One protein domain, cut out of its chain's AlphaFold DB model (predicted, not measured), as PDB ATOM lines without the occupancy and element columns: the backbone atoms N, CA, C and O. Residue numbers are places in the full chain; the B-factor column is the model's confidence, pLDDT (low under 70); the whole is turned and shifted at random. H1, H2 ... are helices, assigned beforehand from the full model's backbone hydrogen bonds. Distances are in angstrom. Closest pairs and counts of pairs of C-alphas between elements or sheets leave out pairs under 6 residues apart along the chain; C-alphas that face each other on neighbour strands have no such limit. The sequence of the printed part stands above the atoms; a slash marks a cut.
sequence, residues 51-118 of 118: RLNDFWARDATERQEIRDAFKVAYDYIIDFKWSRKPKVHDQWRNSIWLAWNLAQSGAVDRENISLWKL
ATOM      1  N   ARG A  51      30.916 -39.266 -57.901       89.88
ATOM      2  CA  ARG A  51      31.960 -38.300 -57.551       89.88
ATOM      3  C   ARG A  51      31.304 -36.981 -57.168       89.88
ATOM      4  O   ARG A  51      30.528 -36.436 -57.946       89.88
ATOM      5  N   LEU A  52      31.680 -36.463 -56.007       90.62
ATOM      6  CA  LEU A  52      31.134 -35.249 -55.402       90.62
ATOM      7  C   LEU A  52      31.736 -33.959 -55.994       90.62
ATOM      8  O   LEU A  52      32.213 -33.076 -55.288       90.62
ATOM      9  N   ASN A  53      31.747 -33.854 -57.324       90.81
ATOM     10  CA  ASN A  53      32.311 -32.695 -58.027       90.81
ATOM     11  C   ASN A  53      31.411 -31.449 -57.937       90.81
ATOM     12  O   ASN A  53      31.861 -30.340 -58.209       90.81
ATOM     13  N   ASP A  54      30.145 -31.637 -57.573       93.25
ATOM     14  CA  ASP A  54      29.086 -30.630 -57.510       93.25
ATOM     15  C   ASP A  54      28.832 -30.115 -56.085       93.25
ATOM     16  O   ASP A  54      27.831 -29.443 -55.856       93.25
ATOM     17  N   PHE A  55      29.726 -30.399 -55.127       94.12
ATOM     18  CA  PHE A  55      29.538 -30.078 -53.707       94.12
ATOM     19  C   PHE A  55      29.015 -28.653 -53.466       94.12
ATOM     20  O   PHE A  55      28.059 -28.460 -52.727       94.12
ATOM     21  N   TRP A  56      29.603 -27.649 -54.121       93.88
ATOM     22  CA  TRP A  56      29.232 -26.240 -53.938       93.88
ATOM     23  C   TRP A  56      27.938 -25.817 -54.644       93.88
ATOM     24  O   TRP A  56      27.434 -24.733 -54.356       93.88
ATOM     25  N   ALA A  57      27.420 -26.637 -55.559       95.19
ATOM     26  CA  ALA A  57      26.136 -26.419 -56.223       95.19
ATOM     27  C   ALA A  57      24.955 -27.003 -55.427       95.19
ATOM     28  O   ALA A  57      23.809 -26.660 -55.711       95.19
ATOM     29  N   ARG A  58      25.235 -27.866 -54.443       94.69
ATOM     30  CA  ARG A  58      24.240 -28.450 -53.535       94.69
ATOM     31  C   ARG A  58      23.760 -27.444 -52.502       94.69
ATOM     32  O   ARG A  58      24.449 -26.465 -52.188       94.69
ATOM     33  N   ASP A  59      22.580 -27.700 -51.952       96.25
ATOM     34  CA  ASP A  59      22.021 -26.833 -50.923       96.25
ATOM     35  C   ASP A  59      22.809 -26.916 -49.600       96.25
ATOM     36  O   ASP A  59      23.748 -27.698 -49.426       96.25
ATOM     37  N   ALA A  60      22.501 -26.022 -48.660       93.44
ATOM     38  CA  ALA A  60      23.228 -25.961 -47.396       93.44
ATOM     39  C   ALA A  60      23.039 -27.217 -46.530       93.44
ATOM     40  O   ALA A  60      23.981 -27.601 -45.835       93.44
ATOM     41  N   THR A  61      21.868 -27.849 -46.588       96.06
ATOM     42  CA  THR A  61      21.552 -29.048 -45.810       96.06
ATOM     43  C   THR A  61      22.350 -30.232 -46.335       96.06
ATOM     44  O   THR A  61      23.091 -30.847 -45.571       96.06
ATOM     45  N   GLU A  62      22.316 -30.482 -47.644       95.44
ATOM     46  CA  GLU A  62      23.095 -31.549 -48.275       95.44
ATOM     47  C   GLU A  62      24.595 -31.373 -48.017       95.44
ATOM     48  O   GLU A  62      25.293 -32.318 -47.642       95.44
ATOM     49  N   ARG A  63      25.121 -30.148 -48.167       95.44
ATOM     50  CA  ARG A  63      26.537 -29.866 -47.882       95.44
ATOM     51  C   ARG A  63      26.901 -30.176 -46.432       95.44
ATOM     52  O   ARG A  63      28.013 -30.647 -46.182       95.44
ATOM     53  N   GLN A  64      25.995 -29.929 -45.487       95.06
ATOM     54  CA  GLN A  64      26.215 -30.255 -44.083       95.06
ATOM     55  C   GLN A  64      26.189 -31.767 -43.838       95.06
ATOM     56  O   GLN A  64      27.109 -32.279 -43.205       95.06
ATOM     57  N   GLU A  65      25.235 -32.497 -44.418       95.81
ATOM     58  CA  GLU A  65      25.181 -33.965 -44.337       95.81
ATOM     59  C   GLU A  65      26.456 -34.615 -44.892       95.81
ATOM     60  O   GLU A  65      27.033 -35.518 -44.282       95.81
ATOM     61  N   ILE A  66      26.954 -34.107 -46.024       95.06
ATOM     62  CA  ILE A  66      28.213 -34.552 -46.631       95.06
ATOM     63  C   ILE A  66      29.393 -34.319 -45.684       95.06
ATOM     64  O   ILE A  66      30.250 -35.195 -45.552       95.06
ATOM     65  N   ARG A  67      29.461 -33.163 -45.012       93.62
ATOM     66  CA  ARG A  67      30.514 -32.901 -44.021       93.62
ATOM     67  C   ARG A  67      30.415 -33.836 -42.835       93.62
ATOM     68  O   ARG A  67      31.434 -34.385 -42.433       93.62
ATOM     69  N   ASP A  68      29.225 -34.042 -42.293       92.81
ATOM     70  CA  ASP A  68      29.046 -34.908 -41.130       92.81
ATOM     71  C   ASP A  68      29.471 -36.348 -41.458       92.81
ATOM     72  O   ASP A  68      30.253 -36.949 -40.714       92.81
ATOM     73  N   ALA A  69      29.089 -36.860 -42.633       91.88
ATOM     74  CA  ALA A  69      29.546 -38.158 -43.126       91.88
ATOM     75  C   ALA A  69      31.068 -38.197 -43.368       91.88
ATOM     76  O   ALA A  69      31.740 -39.157 -42.975       91.88
ATOM     77  N   PHE A  70      31.637 -37.149 -43.978       92.12
ATOM     78  CA  PHE A  70      33.078 -37.052 -44.216       92.12
ATOM     79  C   PHE A  70      33.866 -37.050 -42.908       92.12
ATOM     80  O   PHE A  70      34.879 -37.737 -42.812       92.12
ATOM     81  N   LYS A  71      33.403 -36.312 -41.894       89.62
ATOM     82  CA  LYS A  71      34.041 -36.237 -40.578       89.62
ATOM     83  C   LYS A  71      34.163 -37.619 -39.949       89.62
ATOM     84  O   LYS A  71      35.262 -38.018 -39.581       89.62
ATOM     85  N   VAL A  72      33.063 -38.375 -39.917       87.12
ATOM     86  CA  VAL A  72      33.036 -39.744 -39.377       87.12
ATOM     87  C   VAL A  72      34.024 -40.653 -40.115       87.12
ATOM     88  O   VAL A  72      34.803 -41.367 -39.483       87.12
ATOM     89  N   ALA A  73      34.030 -40.614 -41.451       87.88
ATOM     90  CA  ALA A  73      34.949 -41.424 -42.250       87.88
ATOM     91  C   ALA A  73      36.419 -41.013 -42.054       87.88
ATOM     92  O   ALA A  73      37.298 -41.872 -41.975       87.88
ATOM     93  N   TYR A  74      36.691 -39.711 -41.975       87.62
ATOM     94  CA  TYR A  74      38.037 -39.171 -41.823       87.62
ATOM     95  C   TYR A  74      38.619 -39.479 -40.444       87.62
ATOM     96  O   TYR A  74      39.764 -39.924 -40.366       87.62
ATOM     97  N   ASP A  75      37.835 -39.308 -39.378       83.12
ATOM     98  CA  ASP A  75      38.264 -39.605 -38.009       83.12
ATOM     99  C   ASP A  75      38.639 -41.092 -37.877       83.12
ATOM    100  O   ASP A  75      39.742 -41.402 -37.427       83.12
ATOM    101  N   TYR A  76      37.826 -42.002 -38.431       79.44
ATOM    102  CA  TYR A  76      38.154 -43.434 -38.494       79.44
ATOM    103  C   TYR A  76      39.505 -43.706 -39.186       79.44
ATOM    104  O   TYR A  76      40.337 -44.466 -38.682       79.44
ATOM    105  N   ILE A  77      39.753 -43.081 -40.344       80.56
ATOM    106  CA  ILE A  77      41.004 -43.262 -41.101       80.56
ATOM    107  C   ILE A  77      42.201 -42.666 -40.348       80.56
ATOM    108  O   ILE A  77      43.308 -43.210 -40.399       80.56
ATOM    109  N   ILE A  78      42.014 -41.540 -39.664       77.19
ATOM    110  CA  ILE A  78      43.063 -40.889 -38.884       77.19
ATOM    111  C   ILE A  78      43.450 -41.749 -37.689       77.19
ATOM    112  O   ILE A  78      44.637 -42.038 -37.533       77.19
ATOM    113  N   ASP A  79      42.489 -42.222 -36.907       72.00
ATOM    114  CA  ASP A  79      42.738 -43.126 -35.777       72.00
ATOM    115  C   ASP A  79      43.545 -44.345 -36.204       72.00
ATOM    116  O   ASP A  79      44.536 -44.735 -35.576       72.00
ATOM    117  N   PHE A  80      43.169 -44.884 -37.357       66.62
ATOM    118  CA  PHE A  80      43.871 -45.974 -37.988       66.62
ATOM    119  C   PHE A  80      45.310 -45.623 -38.392       66.62
ATOM    120  O   PHE A  80      46.233 -46.380 -38.091       66.62
ATOM    121  N   LYS A  81      45.533 -44.468 -39.032       70.31
ATOM    122  CA  LYS A  81      46.873 -43.993 -39.418       70.31
ATOM    123  C   LYS A  81      47.789 -43.819 -38.206       70.31
ATOM    124  O   LYS A  81      48.983 -44.094 -38.298       70.31
ATOM    125  N   TRP A  82      47.249 -43.329 -37.094       67.50
ATOM    126  CA  TRP A  82      48.011 -43.124 -35.863       67.50
ATOM    127  C   TRP A  82      48.106 -44.387 -34.997       67.50
ATOM    128  O   TRP A  82      48.761 -44.338 -33.955       67.50
ATOM    129  N   SER A  83      47.481 -45.500 -35.407       65.50
ATOM    130  CA  SER A  83      47.400 -46.765 -34.661       65.50
ATOM    131  C   SER A  83      46.999 -46.572 -33.191       65.50
ATOM    132  O   SER A  83      47.471 -47.289 -32.308       65.50
ATOM    133  N   ARG A  84      46.149 -45.579 -32.902       70.44
ATOM    134  CA  ARG A  84      45.688 -45.264 -31.544       70.44
ATOM    135  C   ARG A  84      44.204 -44.950 -31.558       70.44
ATOM    136  O   ARG A  84      43.692 -44.416 -32.531       70.44
ATOM    137  N   LYS A  85      43.530 -45.241 -30.446       61.44
ATOM    138  CA  LYS A  85      42.157 -44.773 -30.256       61.44
ATOM    139  C   LYS A  85      42.144 -43.237 -30.202       61.44
ATOM    140  O   LYS A  85      43.065 -42.665 -29.592       61.44
ATOM    141  N   PRO A  86      41.117 -42.597 -30.780       63.41
ATOM    142  CA  PRO A  86      40.916 -41.168 -30.620       63.41
ATOM    143  C   PRO A  86      40.771 -40.892 -29.125       63.41
ATOM    144  O   PRO A  86      40.070 -41.600 -28.394       63.41
ATOM    145  N   LYS A  87      41.498 -39.896 -28.638       70.50
ATOM    146  CA  LYS A  87      41.370 -39.403 -27.270       70.50
ATOM    147  C   LYS A  87      40.244 -38.377 -27.235       70.50
ATOM    148  O   LYS A  87      39.987 -37.700 -28.218       70.50
ATOM    149  N   VAL A  88      39.628 -38.185 -26.069       69.69
ATOM    150  CA  VAL A  88      38.551 -37.192 -25.866       69.69
ATOM    151  C   VAL A  88      38.953 -35.766 -26.288       69.69
ATOM    152  O   VAL A  88      38.100 -34.964 -26.648       69.69
ATOM    153  N   HIS A  89      40.249 -35.448 -26.270       70.19
ATOM    154  CA  HIS A  89      40.790 -34.153 -26.693       70.19
ATOM    155  C   HIS A  89      41.300 -34.120 -28.141       70.19
ATOM    156  O   HIS A  89      41.811 -33.083 -28.559       70.19
ATOM    157  N   ASP A  90      41.200 -35.212 -28.906       70.06
ATOM    158  CA  ASP A  90      41.450 -35.160 -30.346       70.06
ATOM    159  C   ASP A  90      40.292 -34.385 -30.986       70.06
ATOM    160  O   ASP A  90      39.222 -34.911 -31.280       70.06
ATOM    161  N   GLN A  91      40.485 -33.074 -31.105       72.75
ATOM    162  CA  GLN A  91      39.492 -32.175 -31.667       72.75
ATOM    163  C   GLN A  91      39.574 -32.186 -33.188       72.75
ATOM    164  O   GLN A  91      40.660 -32.166 -33.780       72.75
ATOM    165  N   TRP A  92      38.402 -32.138 -33.819       79.25
ATOM    166  CA  TRP A  92      38.310 -31.885 -35.246       79.25
ATOM    167  C   TRP A  92      39.018 -30.578 -35.590       79.25
ATOM    168  O   TRP A  92      38.691 -29.509 -35.071       79.25
ATOM    169  N   ARG A  93      39.981 -30.659 -36.503       81.06
ATOM    170  CA  ARG A  93      40.677 -29.481 -37.005       81.06
ATOM    171  C   ARG A  93      39.876 -28.928 -38.167       81.06
ATOM    172  O   ARG A  93      39.884 -29.506 -39.247       81.06
ATOM    173  N   ASN A  94      39.236 -27.780 -37.973       81.62
ATOM    174  CA  ASN A  94      38.445 -27.144 -39.027       81.62
ATOM    175  C   ASN A  94      39.246 -26.945 -40.324       81.62
ATOM    176  O   ASN A  94      38.679 -27.048 -41.405       81.62
ATOM    177  N   SER A  95      40.571 -26.764 -40.255       82.94
ATOM    178  CA  SER A  95      41.427 -26.660 -41.445       82.94
ATOM    179  C   SER A  95      41.353 -27.870 -42.387       82.94
ATOM    180  O   SER A  95      41.664 -27.731 -43.570       82.94
ATOM    181  N   ILE A  96      40.887 -29.031 -41.912       86.81
ATOM    182  CA  ILE A  96      40.587 -30.195 -42.752       86.81
ATOM    183  C   ILE A  96      39.487 -29.869 -43.770       86.81
ATOM    184  O   ILE A  96      39.594 -30.288 -44.918       86.81
ATOM    185  N   TRP A  97      38.496 -29.041 -43.429       88.88
ATOM    186  CA  TRP A  97      37.495 -28.605 -44.403       88.88
ATOM    187  C   TRP A  97      38.100 -27.823 -45.561       88.88
ATOM    188  O   TRP A  97      37.747 -28.069 -46.710       88.88
ATOM    189  N   LEU A  98      39.053 -26.937 -45.280       87.06
ATOM    190  CA  LEU A  98      39.760 -26.201 -46.326       87.06
ATOM    191  C   LEU A  98      40.621 -27.141 -47.180       87.06
ATOM    192  O   LEU A  98      40.591 -27.057 -48.405       87.06
ATOM    193  N   ALA A  99      41.354 -28.062 -46.544       88.06
ATOM    194  CA  ALA A  99      42.236 -29.002 -47.237       88.06
ATOM    195  C   ALA A  99      41.489 -29.907 -48.231       88.06
ATOM    196  O   ALA A  99      42.040 -30.258 -49.271       88.06
ATOM    197  N   TRP A 100      40.235 -30.250 -47.926       90.12
ATOM    198  CA  TRP A 100      39.386 -31.101 -48.763       90.12
ATOM    199  C   TRP A 100      38.353 -30.329 -49.591       90.12
ATOM    200  O   TRP A 100      37.452 -30.940 -50.157       90.12
ATOM    201  N   ASN A 101      38.476 -28.997 -49.692       91.06
ATOM    202  CA  ASN A 101      37.543 -28.132 -50.428       91.06
ATOM    203  C   ASN A 101      36.072 -28.274 -49.976       91.06
ATOM    204  O   ASN A 101      35.137 -28.072 -50.750       91.06
ATOM    205  N   LEU A 102      35.875 -28.606 -48.700       91.19
ATOM    206  CA  LEU A 102      34.584 -28.680 -48.021       91.19
ATOM    207  C   LEU A 102      34.288 -27.406 -47.219       91.19
ATOM    208  O   LEU A 102      33.246 -27.313 -46.591       91.19
ATOM    209  N   ALA A 103      35.169 -26.411 -47.220       90.00
ATOM    210  CA  ALA A 103      34.899 -25.051 -46.757       90.00
ATOM    211  C   ALA A 103      35.678 -24.061 -47.630       90.00
ATOM    212  O   ALA A 103      36.697 -24.423 -48.220       90.00
ATOM    213  N   GLN A 104      35.228 -22.810 -47.682       85.00
ATOM    214  CA  GLN A 104      35.973 -21.711 -48.296       85.00
ATOM    215  C   GLN A 104      36.216 -20.626 -47.252       85.00
ATOM    216  O   GLN A 104      35.282 -20.177 -46.595       85.00
ATOM    217  N   SER A 105      37.462 -20.185 -47.092       76.88
ATOM    218  CA  SER A 105      37.793 -19.042 -46.234       76.88
ATOM    219  C   SER A 105      37.668 -17.738 -47.027       76.88
ATOM    220  O   SER A 105      38.274 -17.635 -48.094       76.88
ATOM    221  N   GLY A 106      36.971 -16.730 -46.492       64.06
ATOM    222  CA  GLY A 106      36.753 -15.412 -47.117       64.06
ATOM    223  C   GLY A 106      37.977 -14.489 -47.286       64.06
ATOM    224  O   GLY A 106      37.784 -13.309 -47.545       64.06
ATOM    225  N   ALA A 107      39.202 -15.023 -47.216       62.72
ATOM    226  CA  ALA A 107      40.515 -14.369 -47.345       62.72
ATOM    227  C   ALA A 107      41.224 -13.899 -46.050       62.72
ATOM    228  O   ALA A 107      40.626 -13.615 -45.018       62.72
ATOM    229  N   VAL A 108      42.559 -13.864 -46.189       58.09
ATOM    230  CA  VAL A 108      43.674 -13.543 -45.269       58.09
ATOM    231  C   VAL A 108      43.828 -14.423 -44.027       58.09
ATOM    232  O   VAL A 108      44.917 -14.958 -43.827       58.09
ATOM    233  N   ASP A 109      42.777 -14.647 -43.242       60.16
ATOM    234  CA  ASP A 109      42.889 -15.392 -41.982       60.16
ATOM    235  C   ASP A 109      42.254 -16.789 -42.078       60.16
ATOM    236  O   ASP A 109      41.034 -16.966 -42.060       60.16
ATOM    237  N   ARG A 110      43.112 -17.808 -42.203       61.12
ATOM    238  CA  ARG A 110      42.716 -19.225 -42.252       61.12
ATOM    239  C   ARG A 110      42.429 -19.814 -40.870       61.12
ATOM    240  O   ARG A 110      42.088 -20.989 -40.806       61.12
ATOM    241  N   GLU A 111      42.573 -19.057 -39.789       66.81
ATOM    242  CA  GLU A 111      42.290 -19.519 -38.426       66.81
ATOM    243  C   GLU A 111      40.930 -19.019 -37.924       66.81
ATOM    244  O   GLU A 111      40.284 -19.688 -37.114       66.81
ATOM    245  N   ASN A 112      40.417 -17.914 -38.477       69.88
ATOM    246  CA  ASN A 112      39.095 -17.399 -38.135       69.88
ATOM    247  C   ASN A 112      37.959 -18.140 -38.871       69.88
ATOM    248  O   ASN A 112      37.515 -17.759 -39.955       69.88
ATOM    249  N   ILE A 113      37.451 -19.194 -38.231       68.12
ATOM    250  CA  ILE A 113      36.378 -20.064 -38.746       68.12
ATOM    251  C   ILE A 113      35.044 -19.318 -38.934       68.12
ATOM    252  O   ILE A 113      34.238 -19.721 -39.768       68.12
ATOM    253  N   SER A 114      34.806 -18.214 -38.213       70.88
ATOM    254  CA  SER A 114      33.571 -17.423 -38.366       70.88
ATOM    255  C   SER A 114      33.453 -16.742 -39.737       70.88
ATOM    256  O   SER A 114      32.356 -16.390 -40.159       70.88
ATOM    257  N   LEU A 115      34.573 -16.604 -40.456       71.50
ATOM    258  CA  LEU A 115      34.647 -16.009 -41.794       71.50
ATOM    259  C   LEU A 115      34.569 -17.053 -42.918       71.50
ATOM    260  O   LEU A 115      34.825 -16.744 -44.086       71.50
ATOM    261  N   TRP A 116      34.293 -18.314 -42.580       78.44
ATOM    262  CA  TRP A 116      34.247 -19.386 -43.560       78.44
ATOM    263  C   TRP A 116      32.847 -19.563 -44.118       78.44
ATOM    264  O   TRP A 116      31.855 -19.611 -43.392       78.44
ATOM    265  N   LYS A 117      32.791 -19.764 -45.429       76.19
ATOM    266  CA  LYS A 117      31.615 -20.299 -46.086       76.19
ATOM    267  C   LYS A 117      31.617 -21.814 -45.908       76.19
ATOM    268  O   LYS A 117      32.361 -22.537 -46.580       76.19
ATOM    269  N   LEU A 118      30.797 -22.257 -44.960       76.12
ATOM    270  CA  LEU A 118      30.300 -23.625 -44.871       76.12
ATOM    271  C   LEU A 118      29.109 -23.797 -45.833       76.12
ATOM    272  O   LEU A 118      28.647 -22.847 -46.496       76.12
TER     273      LEU A 118
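This is residues 51 to 118 of the 118 residues of an uncharacterized protein of Rasamsonia emersonii CBS 393.64 (UniProt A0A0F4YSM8). Little regular structure is present: after a lead-in, residues 51 to 59, one long helix, H1, runs along one side, and the chain folds back beside it through loose residues 82 to 94 to a short helix, H2. Residues 100 to 118 then form a looped tail. The printed part has 68 residues, with two named helices, H1 then H2, and no named strand; the class is all helix, though named elements hold only 27 residues. It is only just loose, close to compact, with a radius of gyration of the C-alphas of 13.3 A and spans of 36 by 29 by 17 A.

H1, residues 60 to 81, and H2, residues 95 to 99, are near each other, with closest C-alphas 8.2 A apart. Every O i to N i+4 pair is within hydrogen-bond range in H1 and H2. Residues 104 to 105 pair antiparallel with residues 116 to 117.

H1 begins at C-alpha 60 (23.228, -25.961, -47.396) and is 30.8 A long; H2 ends at C-alpha 99 (42.236, -29.002, -47.237).

The farthest C-alphas, of Ala 57 and Arg 84, are 36.7 A apart. The printed part has no cut. The link from H1 to H2 is long. Residues 106 to 113 are among those under pLDDT 70.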